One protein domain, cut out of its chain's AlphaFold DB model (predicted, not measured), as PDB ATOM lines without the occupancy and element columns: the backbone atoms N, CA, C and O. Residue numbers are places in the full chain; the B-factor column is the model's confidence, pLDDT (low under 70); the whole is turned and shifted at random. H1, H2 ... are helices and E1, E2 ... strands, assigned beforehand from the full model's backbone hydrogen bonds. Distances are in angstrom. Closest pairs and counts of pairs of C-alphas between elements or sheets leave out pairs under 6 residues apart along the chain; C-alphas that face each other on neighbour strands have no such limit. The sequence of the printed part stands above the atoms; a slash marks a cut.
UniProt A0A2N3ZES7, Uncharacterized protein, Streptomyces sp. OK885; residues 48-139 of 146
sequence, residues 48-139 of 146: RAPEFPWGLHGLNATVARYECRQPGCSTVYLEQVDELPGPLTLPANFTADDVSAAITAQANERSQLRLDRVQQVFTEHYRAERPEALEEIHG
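Overview. This is residues 48 to 139 of the 146 residues of an uncharacterized protein of Streptomyces sp. OK885 (UniProt A0A2N3ZES7). One long helix, H1, makes the longest axis, with a small two-stranded hairpin, E1 and E2, beside part of its second half and a short helix, H2, folded back at its far end. A long link, residues 81 to 95, leads from the hairpin to the beginning of H1, where residues 92 to 97 stick out. You have 92 residues printed, with two named strands and two named helices in the order E1, E2, H1, H2; the sheet is antiparallel and the class is mixed, helices and strands. The whole is loose, with a radius of gyration of the C-alphas of 17.4 A, and flat, spanning 54 by 35 by 18 A.

Along the chain. Start at Arg 48 and pass residues 48 to 61, which hold no named element. Find C-alpha 62 at (193.975, 152.446, 145.635); there E1, residues 62 to 67, begins and runs 13.8 A. E2 follows as residues 76 to 80, 13.0 A long. Look next for C-alpha 96 at (171.458, 165.564, 125.905), from which H1, residues 96 to 129, runs 49.8 A. H2, residues 131 to 138, is 10.8 A long and ends at C-alpha 138, (175.808, 130.652, 149.753).

Arrangement. E1 and E2 form a hairpin, antiparallel at 162 degrees; look for N 63 and O 79, 2.7 A apart, and N 77 and O 66, 2.9 A, both within hydrogen-bond range. The closest C-alphas of E2 and H1 are those of Tyr 77 and Val 118, 7.0 A apart. H1 touches H2 with residues 123 to 127 alone, closest at the C-alphas of Tyr 126 and Leu 134, 6.0 A. These two helices form a helical hairpin and run opposite ways at a steep tilt of 37 degrees, only just past shallow. H2 is apart from E1 and E2. In H1 and H2 every O i to N i+4 pair is within hydrogen-bond range.

Size, cuts and confidence. The two C-alphas farthest apart are those of Gly 72 and Asn 93, 55.6 A. The printed part has no cut. The link from E2 to H1 is long, that from E1 to E2 short and that from H1 to H2 tight. Mean pLDDT of the printed part is 82.2; look for values under 70 at residues 55 to 61, residue 82 and residues 137 to 139.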
ATOM      1  N   ARG A  48     183.782 141.669 153.631       82.81
ATOM      2  CA  ARG A  48     183.268 142.759 154.464       82.81
ATOM      3  C   ARG A  48     182.884 143.955 153.599       82.81
ATOM      4  O   ARG A  48     183.257 144.034 152.429       82.81
ATOM      5  N   ALA A  49     182.151 144.892 154.200       81.56
ATOM      6  CA  ALA A  49     181.918 146.185 153.576       81.56
ATOM      7  C   ALA A  49     183.273 146.806 153.185       81.56
ATOM      8  O   ALA A  49     184.193 146.787 154.009       81.56
ATOM      9  N   PRO A  50     183.418 147.298 151.944       82.06
ATOM     10  CA  PRO A  50     184.680 147.857 151.494       82.06
ATOM     11  C   PRO A  50     185.019 149.130 152.257       82.06
ATOM     12  O   PRO A  50     184.147 149.938 152.581       82.06
ATOM     13  N   GLU A  51     186.309 149.345 152.475       81.69
ATOM     14  CA  GLU A  51     186.821 150.613 152.972       81.69
ATOM     15  C   GLU A  51     186.974 151.565 151.776       81.69
ATOM     16  O   GLU A  51     187.775 151.315 150.871       81.69
ATOM     17  N   PHE A  52     186.170 152.636 151.747       72.81
ATOM     18  CA  PHE A  52     186.151 153.630 150.672       72.81
ATOM     19  C   PHE A  52     185.944 155.061 151.217       72.81
ATOM     20  O   PHE A  52     185.021 155.271 152.007       72.81
ATOM     21  N   PRO A  53     186.717 156.063 150.752       70.00
ATOM     22  CA  PRO A  53     187.908 155.917 149.918       70.00
ATOM     23  C   PRO A  53     189.058 155.337 150.746       70.00
ATOM     24  O   PRO A  53     189.337 155.815 151.843       70.00
ATOM     25  N   TRP A  54     189.760 154.336 150.214       70.31
ATOM     26  CA  TRP A  54     190.940 153.786 150.891       70.31
ATOM     27  C   TRP A  54     192.159 154.721 150.813       70.31
ATOM     28  O   TRP A  54     193.131 154.516 151.527       70.31
ATOM     29  N   GLY A  55     192.087 155.795 150.013       63.66
ATOM     30  CA  GLY A  55     193.095 156.859 149.912       63.66
ATOM     31  C   GLY A  55     194.251 156.531 148.957       63.66
ATOM     32  O   GLY A  55     194.291 155.476 148.343       63.66
ATOM     33  N   LEU A  56     195.248 157.416 148.831       63.12
ATOM     34  CA  LEU A  56     196.448 157.196 147.990       63.12
ATOM     35  C   LEU A  56     197.421 156.159 148.596       63.12
ATOM     36  O   LEU A  56     198.633 156.363 148.630       63.12
ATOM     37  N   HIS A  57     196.904 155.057 149.130       63.00
ATOM     38  CA  HIS A  57     197.717 153.973 149.657       63.00
ATOM     39  C   HIS A  57     198.187 153.088 148.494       63.00
ATOM     40  O   HIS A  57     197.379 152.558 147.731       63.00
ATOM     41  N   GLY A  58     199.509 152.933 148.358       59.38
ATOM     42  CA  GLY A  58     200.151 152.186 147.268       59.38
ATOM     43  C   GLY A  58     200.551 153.054 146.066       59.38
ATOM     44  O   GLY A  58     200.246 154.240 146.005       59.38
ATOM     45  N   LEU A  59     201.267 152.456 145.107       57.91
ATOM     46  CA  LEU A  59     201.825 153.160 143.938       57.91
ATOM     47  C   LEU A  59     200.761 153.612 142.912       57.91
ATOM     48  O   LEU A  59     201.026 154.543 142.159       57.91
ATOM     49  N   ASN A  60     199.564 153.010 142.921       62.66
ATOM     50  CA  ASN A  60     198.565 153.126 141.844       62.66
ATOM     51  C   ASN A  60     197.211 153.709 142.313       62.66
ATOM     52  O   ASN A  60     196.163 153.359 141.778       62.66
ATOM     53  N   ALA A  61     197.216 154.567 143.345       67.25
ATOM     54  CA  ALA A  61     196.016 155.221 143.889       67.25
ATOM     55  C   ALA A  61     194.867 154.237 144.211       67.25
ATOM     56  O   ALA A  61     193.856 154.189 143.520       67.25
ATOM     57  N   THR A  62     195.006 153.434 145.269       75.19
ATOM     58  CA  THR A  62     193.975 152.446 145.635       75.19
ATOM     59  C   THR A  62     192.660 153.119 146.043       75.19
ATOM     60  O   THR A  62     192.599 153.879 146.999       75.19
ATOM     61  N   VAL A  63     191.564 152.811 145.361       78.31
ATOM     62  CA  VAL A  63     190.269 153.459 145.607       78.31
ATOM     63  C   VAL A  63     189.495 152.766 146.719       78.31
ATOM     64  O   VAL A  63     188.869 153.425 147.551       78.31
ATOM     65  N   ALA A  64     189.553 151.438 146.745       83.81
ATOM     66  CA  ALA A  64     188.815 150.623 147.688       83.81
ATOM     67  C   ALA A  64     189.654 149.441 148.163       83.81
ATOM     68  O   ALA A  64     190.434 148.856 147.405       83.81
ATOM     69  N   ARG A  65     189.446 149.070 149.423       87.31
ATOM     70  CA  ARG A  65     189.997 147.858 150.015       87.31
ATOM     71  C   ARG A  65     188.862 146.932 150.419       87.31
ATOM     72  O   ARG A  65     187.937 147.339 151.115       87.31
ATOM     73  N   TYR A  66     188.964 145.682 149.989       88.06
ATOM     74  CA  TYR A  66     188.006 144.631 150.296       88.06
ATOM     75  C   TYR A  66     188.716 143.562 151.116       88.06
ATOM     76  O   TYR A  66     189.791 143.098 150.734       88.06
ATOM     77  N   GLU A  67     188.115 143.158 152.229       89.50
ATOM     78  CA  GLU A  67     188.662 142.133 153.117       89.50
ATOM     79  C   GLU A  67     187.777 140.897 153.148       89.50
ATOM     80  O   GLU A  67     186.545 140.993 153.115       89.50
ATOM     81  N   CYS A  68     188.406 139.734 153.310       88.56
ATOM     82  CA  CYS A  68     187.680 138.505 153.583       88.56
ATOM     83  C   CYS A  68     186.858 138.642 154.871       88.56
ATOM     84  O   CYS A  68     187.299 139.204 155.877       88.56
ATOM     85  N   ARG A  69     185.636 138.108 154.855       86.38
ATOM     86  CA  ARG A  69     184.739 138.163 156.013       86.38
ATOM     87  C   ARG A  69     185.245 137.336 157.196       86.38
ATOM     88  O   ARG A  69     185.068 137.765 158.342       86.38
ATOM     89  N   GLN A  70     185.862 136.185 156.925       85.19
ATOM     90  CA  GLN A  70     186.232 135.207 157.946       85.19
ATOM     91  C   GLN A  70     187.263 135.753 158.950       85.19
ATOM     92  O   GLN A  70     188.282 136.320 158.545       85.19
ATOM     93  N   PRO A  71     187.044 135.569 160.266       82.44
ATOM     94  CA  PRO A  71     188.018 135.948 161.283       82.44
ATOM     95  C   PRO A  71     189.378 135.274 161.055       82.44
ATOM     96  O   PRO A  71     189.459 134.065 160.845       82.44
ATOM     97  N   GLY A  72     190.454 136.062 161.116       83.38
ATOM     98  CA  GLY A  72     191.822 135.566 160.937       83.38
ATOM     99  C   GLY A  72     192.220 135.270 159.487       83.38
ATOM    100  O   GLY A  72     193.340 134.822 159.263       83.38
ATOM    101  N   CYS A  73     191.350 135.528 158.505       86.88
ATOM    102  CA  CYS A  73     191.724 135.460 157.098       86.88
ATOM    103  C   CYS A  73     192.361 136.780 156.635       86.88
ATOM    104  O   CYS A  73     191.775 137.849 156.801       86.88
ATOM    105  N   SER A  74     193.554 136.705 156.042       86.81
ATOM    106  CA  SER A  74     194.328 137.863 155.572       86.81
ATOM    107  C   SER A  74     194.127 138.190 154.090       86.81
ATOM    108  O   SER A  74     194.862 139.014 153.549       86.81
ATOM    109  N   THR A  75     193.183 137.538 153.408       90.19
ATOM    110  CA  THR A  75     192.912 137.812 151.993       90.19
ATOM    111  C   THR A  75     192.303 139.196 151.835       90.19
ATOM    112  O   THR A  75     191.251 139.503 152.404       90.19
ATOM    113  N   VAL A  76     192.975 140.016 151.032       89.69
ATOM    114  CA  VAL A  76     192.602 141.394 150.729       89.69
ATOM    115  C   VAL A  76     192.649 141.589 149.218       89.69
ATOM    116  O   VAL A  76     193.597 141.157 148.565       89.69
ATOM    117  N   TYR A  77     191.649 142.278 148.676       87.94
ATOM    118  CA  TYR A  77     191.665 142.790 147.309       87.94
ATOM    119  C   TYR A  77     191.755 144.317 147.344       87.94
ATOM    120  O   TYR A  77     190.999 144.977 148.061       87.94
ATOM    121  N   LEU A  78     192.706 144.871 146.592       87.12
ATOM    122  CA  LEU A  78     192.933 146.309 146.472       87.12
ATOM    123  C   LEU A  78     192.527 146.755 145.073       87.12
ATOM    124  O   LEU A  78     193.094 146.298 144.080       87.12
ATOM    125  N   GLU A  79     191.553 147.651 145.001       81.56
ATOM    126  CA  GLU A  79     191.067 148.200 143.742       81.56
ATOM    127  C   GLU A  79     191.862 149.445 143.350       81.56
ATOM    128  O   GLU A  79     191.954 150.393 144.126       81.56
ATOM    129  N   GLN A  80     192.402 149.463 142.133       81.00
ATOM    130  CA  GLN A  80     193.202 150.566 141.588       81.00
ATOM    131  C   GLN A  80     192.382 151.393 140.581       81.00
ATOM    132  O   GLN A  80     191.414 150.894 140.011       81.00
ATOM    133  N   VAL A  81     192.762 152.658 140.348       72.56
ATOM    134  CA  VAL A  81     192.050 153.589 139.430       72.56
ATOM    135  C   VAL A  81     192.286 153.266 137.947       72.56
ATOM    136  O   VAL A  81     191.656 153.869 137.084       72.56
ATOM    137  N   ASP A  82     193.170 152.324 137.629       66.31
ATOM    138  CA  ASP A  82     193.814 152.202 136.313       66.31
ATOM    139  C   ASP A  82     192.866 151.962 135.115       66.31
ATOM    140  O   ASP A  82     193.269 152.121 133.962       66.31
ATOM    141  N   GLU A  83     191.595 151.624 135.348       70.06
ATOM    142  CA  GLU A  83     190.614 151.381 134.290       70.06
ATOM    143  C   GLU A  83     189.863 152.665 133.895       70.06
ATOM    144  O   GLU A  83     188.853 153.053 134.499       70.06
ATOM    145  N   LEU A  84     190.350 153.320 132.834       71.38
ATOM    146  CA  LEU A  84     189.655 154.434 132.187       71.38
ATOM    147  C   LEU A  84     188.281 153.986 131.655       71.38
ATOM    148  O   LEU A  84     188.146 152.863 131.165       71.38
ATOM    149  N   PRO A  85     187.249 154.851 131.710       73.81
ATOM    150  CA  PRO A  85     185.981 154.548 131.064       73.81
ATOM    151  C   PRO A  85     186.203 154.366 129.556       73.81
ATOM    152  O   PRO A  85     186.866 155.180 128.912       73.81
ATOM    153  N   GLY A  86     185.658 153.279 129.005       79.31
ATOM    154  CA  GLY A  86     185.651 153.033 127.564       79.31
ATOM    155  C   GLY A  86     184.834 154.083 126.793       79.31
ATOM    156  O   GLY A  86     184.270 155.009 127.383       79.31
ATOM    157  N   PRO A  87     184.729 153.963 125.462       87.06
ATOM    158  CA  PRO A  87     183.937 154.897 124.668       87.06
ATOM    159  C   PRO A  87     182.449 154.843 125.050       87.06
ATOM    160  O   PRO A  87     181.900 153.772 125.311       87.06
ATOM    161  N   LEU A  88     181.782 156.001 125.048       89.31
ATOM    162  CA  LEU A  88     180.324 156.074 125.167       89.31
ATOM    163  C   LEU A  88     179.680 155.651 123.845       89.31
ATOM    164  O   LEU A  88     180.058 156.140 122.781       89.31
ATOM    165  N   THR A  89     178.683 154.772 123.919       88.06
ATOM    166  CA  THR A  89     177.879 154.386 122.754       88.06
ATOM    167  C   THR A  89     176.606 155.222 122.735       88.06
ATOM    168  O   THR A  89     175.831 155.183 123.686       88.06
ATOM    169  N   LEU A  90     176.398 155.983 121.659       92.69
ATOM    170  CA  LEU A  90     175.248 156.873 121.481       92.69
ATOM    171  C   LEU A  90     174.523 156.564 120.164       92.69
ATOM    172  O   LEU A  90     175.164 156.131 119.200       92.69
ATOM    173  N   PRO A  91     173.201 156.800 120.081       89.88
ATOM    174  CA  PRO A  91     172.481 156.729 118.816       89.88
ATOM    175  C   PRO A  91     172.945 157.837 117.854       89.88
ATOM    176  O   PRO A  91     173.434 158.884 118.272       89.88
ATOM    177  N   ALA A  92     172.752 157.633 116.546       91.38
ATOM    178  CA  ALA A  92     173.205 158.581 115.518       91.38
ATOM    179  C   ALA A  92     172.585 159.989 115.654       91.38
ATOM    180  O   ALA A  92     173.239 160.977 115.335       91.38
ATOM    181  N   ASN A  93     171.349 160.077 116.158       92.88
ATOM    182  CA  ASN A  93     170.623 161.326 116.403       92.88
ATOM    183  C   ASN A  93     170.410 161.529 117.912       92.88
ATOM    184  O   ASN A  93     169.273 161.532 118.378       92.88
ATOM    185  N   PHE A  94     171.498 161.603 118.678       92.94
ATOM    186  CA  PHE A  94     171.427 161.705 120.136       92.94
ATOM    187  C   PHE A  94     170.962 163.086 120.623       92.94
ATOM    188  O   PHE A  94     171.174 164.118 119.984       92.94
ATOM    189  N   THR A  95     170.369 163.088 121.810       95.00
ATOM    190  CA  THR A  95     169.997 164.256 122.611       95.00
ATOM    191  C   THR A  95     170.880 164.354 123.860       95.00
ATOM    192  O   THR A  95     171.661 163.451 124.165       95.00
ATOM    193  N   ALA A  96     170.765 165.446 124.619       92.94
ATOM    194  CA  ALA A  96     171.458 165.564 125.905       92.94
ATOM    195  C   ALA A  96     171.041 164.458 126.900       92.94
ATOM    196  O   ALA A  96     171.883 163.959 127.649       92.94
ATOM    197  N   ASP A  97     169.776 164.033 126.859       93.94
ATOM    198  CA  ASP A  97     169.258 162.964 127.717       93.94
ATOM    199  C   ASP A  97     169.904 161.613 127.377       93.94
ATOM    200  O   ASP A  97     170.265 160.858 128.281       93.94
ATOM    201  N   ASP A  98     170.158 161.344 126.091       91.88
ATOM    202  CA  ASP A  98     170.859 160.132 125.648       91.88
ATOM    203  C   ASP A  98     172.307 160.087 126.155       91.88
ATOM    204  O   ASP A  98     172.805 159.023 126.522       91.88
ATOM    205  N   VAL A  99     172.981 161.242 126.235       91.00
ATOM    206  CA  VAL A  99     174.332 161.332 126.813       91.00
ATOM    207  C   VAL A  99     174.301 160.996 128.297       91.00
ATOM    208  O   VAL A  99     175.110 160.190 128.760       91.00
ATOM    209  N   SER A 100     173.357 161.573 129.045       89.75
ATOM    210  CA  SER A 100     173.231 161.270 130.470       89.75
ATOM    211  C   SER A 100     172.905 159.794 130.701       89.75
ATOM    212  O   SER A 100     173.515 159.169 131.567       89.75
ATOM    213  N   ALA A 101     171.990 159.225 129.913       90.06
ATOM    214  CA  ALA A 101     171.628 157.816 129.996       90.06
ATOM    215  C   ALA A 101     172.820 156.899 129.682       90.06
ATOM    216  O   ALA A 101     173.054 155.935 130.412       90.06
ATOM    217  N   ALA A 102     173.611 157.217 128.655       89.88
ATOM    218  CA  ALA A 102     174.796 156.444 128.292       89.88
ATOM    219  C   ALA A 102     175.881 156.491 129.378       89.88
ATOM    220  O   ALA A 102     176.471 155.460 129.695       89.88
ATOM    221  N   ILE A 103     176.115 157.657 129.991       88.12
ATOM    222  CA  ILE A 103     177.057 157.795 131.113       88.12
ATOM    223  C   ILE A 103     176.596 156.950 132.302       88.12
ATOM    224  O   ILE A 103     177.395 156.210 132.875       88.12
ATOM    225  N   THR A 104     175.314 157.022 132.666       88.25
ATOM    226  CA  THR A 104     174.757 156.220 133.762       88.25
ATOM    227  C   THR A 104     174.837 154.724 133.463       88.25
ATOM    228  O   THR A 104     175.254 153.957 134.328       88.25
ATOM    229  N   ALA A 105     174.489 154.301 132.246       87.38
ATOM    230  CA  ALA A 105     174.585 152.905 131.829       87.38
ATOM    231  C   ALA A 105     176.028 152.391 131.922       87.38
ATOM    232  O   ALA A 105     176.271 151.363 132.550       87.38
ATOM    233  N   GLN A 106     176.990 153.152 131.395       88.69
ATOM    234  CA  GLN A 106     178.406 152.801 131.466       88.69
ATOM    235  C   GLN A 106     178.920 152.762 132.914       88.69
ATOM    236  O   GLN A 106     179.691 151.876 133.278       88.69
ATOM    237  N   ALA A 107     178.501 153.701 133.765       84.62
ATOM    238  CA  ALA A 107     178.874 153.704 135.178       84.62
ATOM    239  C   ALA A 107     178.329 152.468 135.917       84.62
ATOM    240  O   ALA A 107     179.058 151.847 136.693       84.62
ATOM    241  N   ASN A 108     177.080 152.085 135.643       86.31
ATOM    242  CA  ASN A 108     176.453 150.902 136.229       86.31
ATOM    243  C   ASN A 108     177.129 149.611 135.760       86.31
ATOM    244  O   ASN A 108     177.448 148.765 136.590       86.31
ATOM    245  N   GLU A 109     177.406 149.483 134.462       86.31
ATOM    246  CA  GLU A 109     178.124 148.337 133.895       86.31
ATOM    247  C   GLU A 109     179.509 148.184 134.530       86.31
ATOM    248  O   GLU A 109     179.862 147.107 135.009       86.31
ATOM    249  N   ARG A 110     180.272 149.279 134.635       84.25
ATOM    250  CA  ARG A 110     181.579 149.271 135.309       84.25
ATOM    251  C   ARG A 110     181.463 148.895 136.781       84.25
ATOM    252  O   ARG A 110     182.287 148.132 137.279       84.25
ATOM    253  N   SER A 111     180.451 149.409 137.481       82.44
ATOM    254  CA  SER A 111     180.213 149.048 138.879       82.44
ATOM    255  C   SER A 111     179.892 147.561 139.027       82.44
ATOM    256  O   SER A 111     180.406 146.933 139.950       82.44
ATOM    257  N   GLN A 112     179.099 146.991 138.117       84.19
ATOM    258  CA  GLN A 112     178.764 145.569 138.129       84.19
ATOM    259  C   GLN A 112     179.993 144.703 137.844       84.19
ATOM    260  O   GLN A 112     180.326 143.849 138.656       84.19
ATOM    261  N   LEU A 113     180.733 144.987 136.766       84.44
ATOM    262  CA  LEU A 113     181.967 144.268 136.424       84.44
ATOM    263  C   LEU A 113     182.987 144.314 137.561       84.44
ATOM    264  O   LEU A 113     183.653 143.324 137.863       84.44
ATOM    265  N   ARG A 114     183.105 145.467 138.223       82.56
ATOM    266  CA  ARG A 114     183.925 145.605 139.422       82.56
ATOM    267  C   ARG A 114     183.467 144.649 140.521       82.56
ATOM    268  O   ARG A 114     184.303 143.927 141.057       82.56
ATOM    269  N   LEU A 115     182.181 144.656 140.872       82.88
ATOM    270  CA  LEU A 115     181.646 143.775 141.912       82.88
ATOM    271  C   LEU A 115     181.857 142.301 141.554       82.88
ATOM    272  O   LEU A 115     182.280 141.538 142.419       82.88
ATOM    273  N   ASP A 116     181.672 141.929 140.289       85.69
ATOM    274  CA  ASP A 116     181.897 140.569 139.800       85.69
ATOM    275  C   ASP A 116     183.362 140.143 139.977       85.69
ATOM    276  O   ASP A 116     183.626 139.052 140.480       85.69
ATOM    277  N   ARG A 117     184.328 141.019 139.652       87.31
ATOM    278  CA  ARG A 117     185.765 140.753 139.871       87.31
ATOM    279  C   ARG A 117     186.084 140.533 141.344       87.31
ATOM    280  O   ARG A 117     186.769 139.572 141.688       87.31
ATOM    281  N   VAL A 118     185.591 141.409 142.217       87.38
ATOM    282  CA  VAL A 118     185.825 141.291 143.662       87.38
ATOM    283  C   VAL A 118     185.204 139.991 144.185       87.38
ATOM    284  O   VAL A 118     185.868 139.215 144.871       87.38
ATOM    285  N   GLN A 119     183.954 139.717 143.815       86.88
ATOM    286  CA  GLN A 119     183.236 138.514 144.220       86.88
ATOM    287  C   GLN A 119     183.942 137.248 143.723       86.88
ATOM    288  O   GLN A 119     184.043 136.275 144.472       86.88
ATOM    289  N   GLN A 120     184.467 137.256 142.497       87.06
ATOM    290  CA  GLN A 120     185.248 136.155 141.943       87.06
ATOM    291  C   GLN A 120     186.515 135.899 142.765       87.06
ATOM    292  O   GLN A 120     186.734 134.757 143.167       87.06
ATOM    293  N   VAL A 121     187.295 136.941 143.082       89.75
ATOM    294  CA  VAL A 121     188.518 136.822 143.898       89.75
ATOM    295  C   VAL A 121     188.220 136.154 145.237       89.75
ATOM    296  O   VAL A 121     188.906 135.209 145.632       89.75
ATOM    297  N   PHE A 122     187.169 136.596 145.933       89.94
ATOM    298  CA  PHE A 122     186.804 135.965 147.197       89.94
ATOM    299  C   PHE A 122     186.248 134.559 146.993       89.94
ATOM    300  O   PHE A 122     186.638 133.658 147.725       89.94
ATOM    301  N   THR A 123     185.411 134.321 145.984       88.56
ATOM    302  CA  THR A 123     184.876 132.980 145.697       88.56
ATOM    303  C   THR A 123     186.002 131.973 145.457       88.56
ATOM    304  O   THR A 123     185.968 130.873 146.003       88.56
ATOM    305  N   GLU A 124     187.009 132.337 144.667       89.19
ATOM    306  CA  GLU A 124     188.189 131.507 144.411       89.19
ATOM    307  C   GLU A 124     188.990 131.260 145.691       89.19
ATOM    308  O   GLU A 124     189.331 130.115 145.986       89.19
ATOM    309  N   HIS A 125     189.207 132.303 146.497       90.81
ATOM    310  CA  HIS A 125     189.858 132.170 147.795       90.81
ATOM    311  C   HIS A 125     189.109 131.206 148.731       90.81
ATOM    312  O   HIS A 125     189.724 130.305 149.299       90.81
ATOM    313  N   TYR A 126     187.787 131.344 148.866       88.25
ATOM    314  CA  TYR A 126     186.979 130.444 149.692       88.25
ATOM    315  C   TYR A 126     187.017 129.010 149.164       88.25
ATOM    316  O   TYR A 126     187.192 128.090 149.953       88.25
ATOM    317  N   ARG A 127     186.930 128.791 147.846       87.50
ATOM    318  CA  ARG A 127     187.055 127.440 147.269       87.50
ATOM    319  C   ARG A 127     188.400 126.784 147.585       87.50
ATOM    320  O   ARG A 127     188.435 125.572 147.765       87.50
ATOM    321  N   ALA A 128     189.479 127.563 147.621       88.00
ATOM    322  CA  ALA A 128     190.823 127.055 147.875       88.00
ATOM    323  C   ALA A 128     191.094 126.794 149.367       88.00
ATOM    324  O   ALA A 128     191.679 125.773 149.709       88.00
ATOM    325  N   GLU A 129     190.667 127.704 150.245       86.81
ATOM    326  CA  GLU A 129     191.137 127.746 151.639       86.81
ATOM    327  C   GLU A 129     190.055 127.407 152.674       86.81
ATOM    328  O   GLU A 129     190.380 127.051 153.806       86.81
ATOM    329  N   ARG A 130     188.770 127.581 152.332       82.62
ATOM    330  CA  ARG A 130     187.618 127.460 153.249       82.62
ATOM    331  C   ARG A 130     186.341 127.028 152.505       82.62
ATOM    332  O   ARG A 130     185.350 127.774 152.524       82.62
ATOM    333  N   PRO A 131     186.333 125.887 151.791       81.31
ATOM    334  CA  PRO A 131     185.180 125.480 150.990       81.31
ATOM    335  C   PRO A 131     183.904 125.353 151.833       81.31
ATOM    336  O   PRO A 131     182.839 125.733 151.362       81.31
ATOM    337  N   GLU A 132     184.012 124.932 153.094       78.94
ATOM    338  CA  GLU A 132     182.905 124.824 154.049       78.94
ATOM    339  C   GLU A 132     182.226 126.169 154.348       78.94
ATOM    340  O   GLU A 132     181.004 126.248 154.468       78.94
ATOM    341  N   ALA A 133     182.997 127.258 154.398       76.88
ATOM    342  CA  ALA A 133     182.446 128.586 154.629       76.88
ATOM    343  C   ALA A 133     181.702 129.110 153.391       76.88
ATOM    344  O   ALA A 133     180.777 129.907 153.524       76.88
ATOM    345  N   LEU A 134     182.066 128.655 152.187       74.06
ATOM    346  CA  LEU A 134     181.325 128.988 150.970       74.06
ATOM    347  C   LEU A 134     179.922 128.364 150.985       74.06
ATOM    348  O   LEU A 134     178.963 129.015 150.574       74.06
ATOM    349  N   GLU A 135     179.805 127.130 151.484       70.62
ATOM    350  CA  GLU A 135     178.524 126.428 151.627       70.62
ATOM    351  C   GLU A 135     177.637 127.084 152.687       70.62
ATOM    352  O   GLU A 135     176.443 127.261 152.462       70.62
ATOM    353  N   GLU A 136     178.213 127.482 153.824       71.00
ATOM    354  CA  GLU A 136     177.487 128.177 154.894       71.00
ATOM    355  C   GLU A 136     176.953 129.535 154.421       71.00
ATOM    356  O   GLU A 136     175.830 129.920 154.748       71.00
ATOM    357  N   ILE A 137     177.746 130.255 153.626       68.00
ATOM    358  CA  ILE A 137     177.392 131.592 153.161       68.00
ATOM    359  C   ILE A 137     176.389 131.536 152.002       68.00
ATOM    360  O   ILE A 137     175.421 132.289 152.029       68.00
ATOM    361  N   HIS A 138     176.591 130.668 151.001       66.75
ATOM    362  CA  HIS A 138     175.808 130.652 149.753       66.75
ATOM    363  C   HIS A 138     174.877 129.444 149.573       66.75
ATOM    364  O   HIS A 138     174.144 129.388 148.585       66.75
ATOM    365  N   GLY A 139     174.869 128.480 150.496       57.31
ATOM    366  CA  GLY A 139     173.989 127.308 150.444       57.31
ATOM    367  C   GLY A 139     174.282 126.330 149.299       57.31
ATOM    368  O   GLY A 139     173.487 125.422 149.057       57.31
TER     369      GLY A 139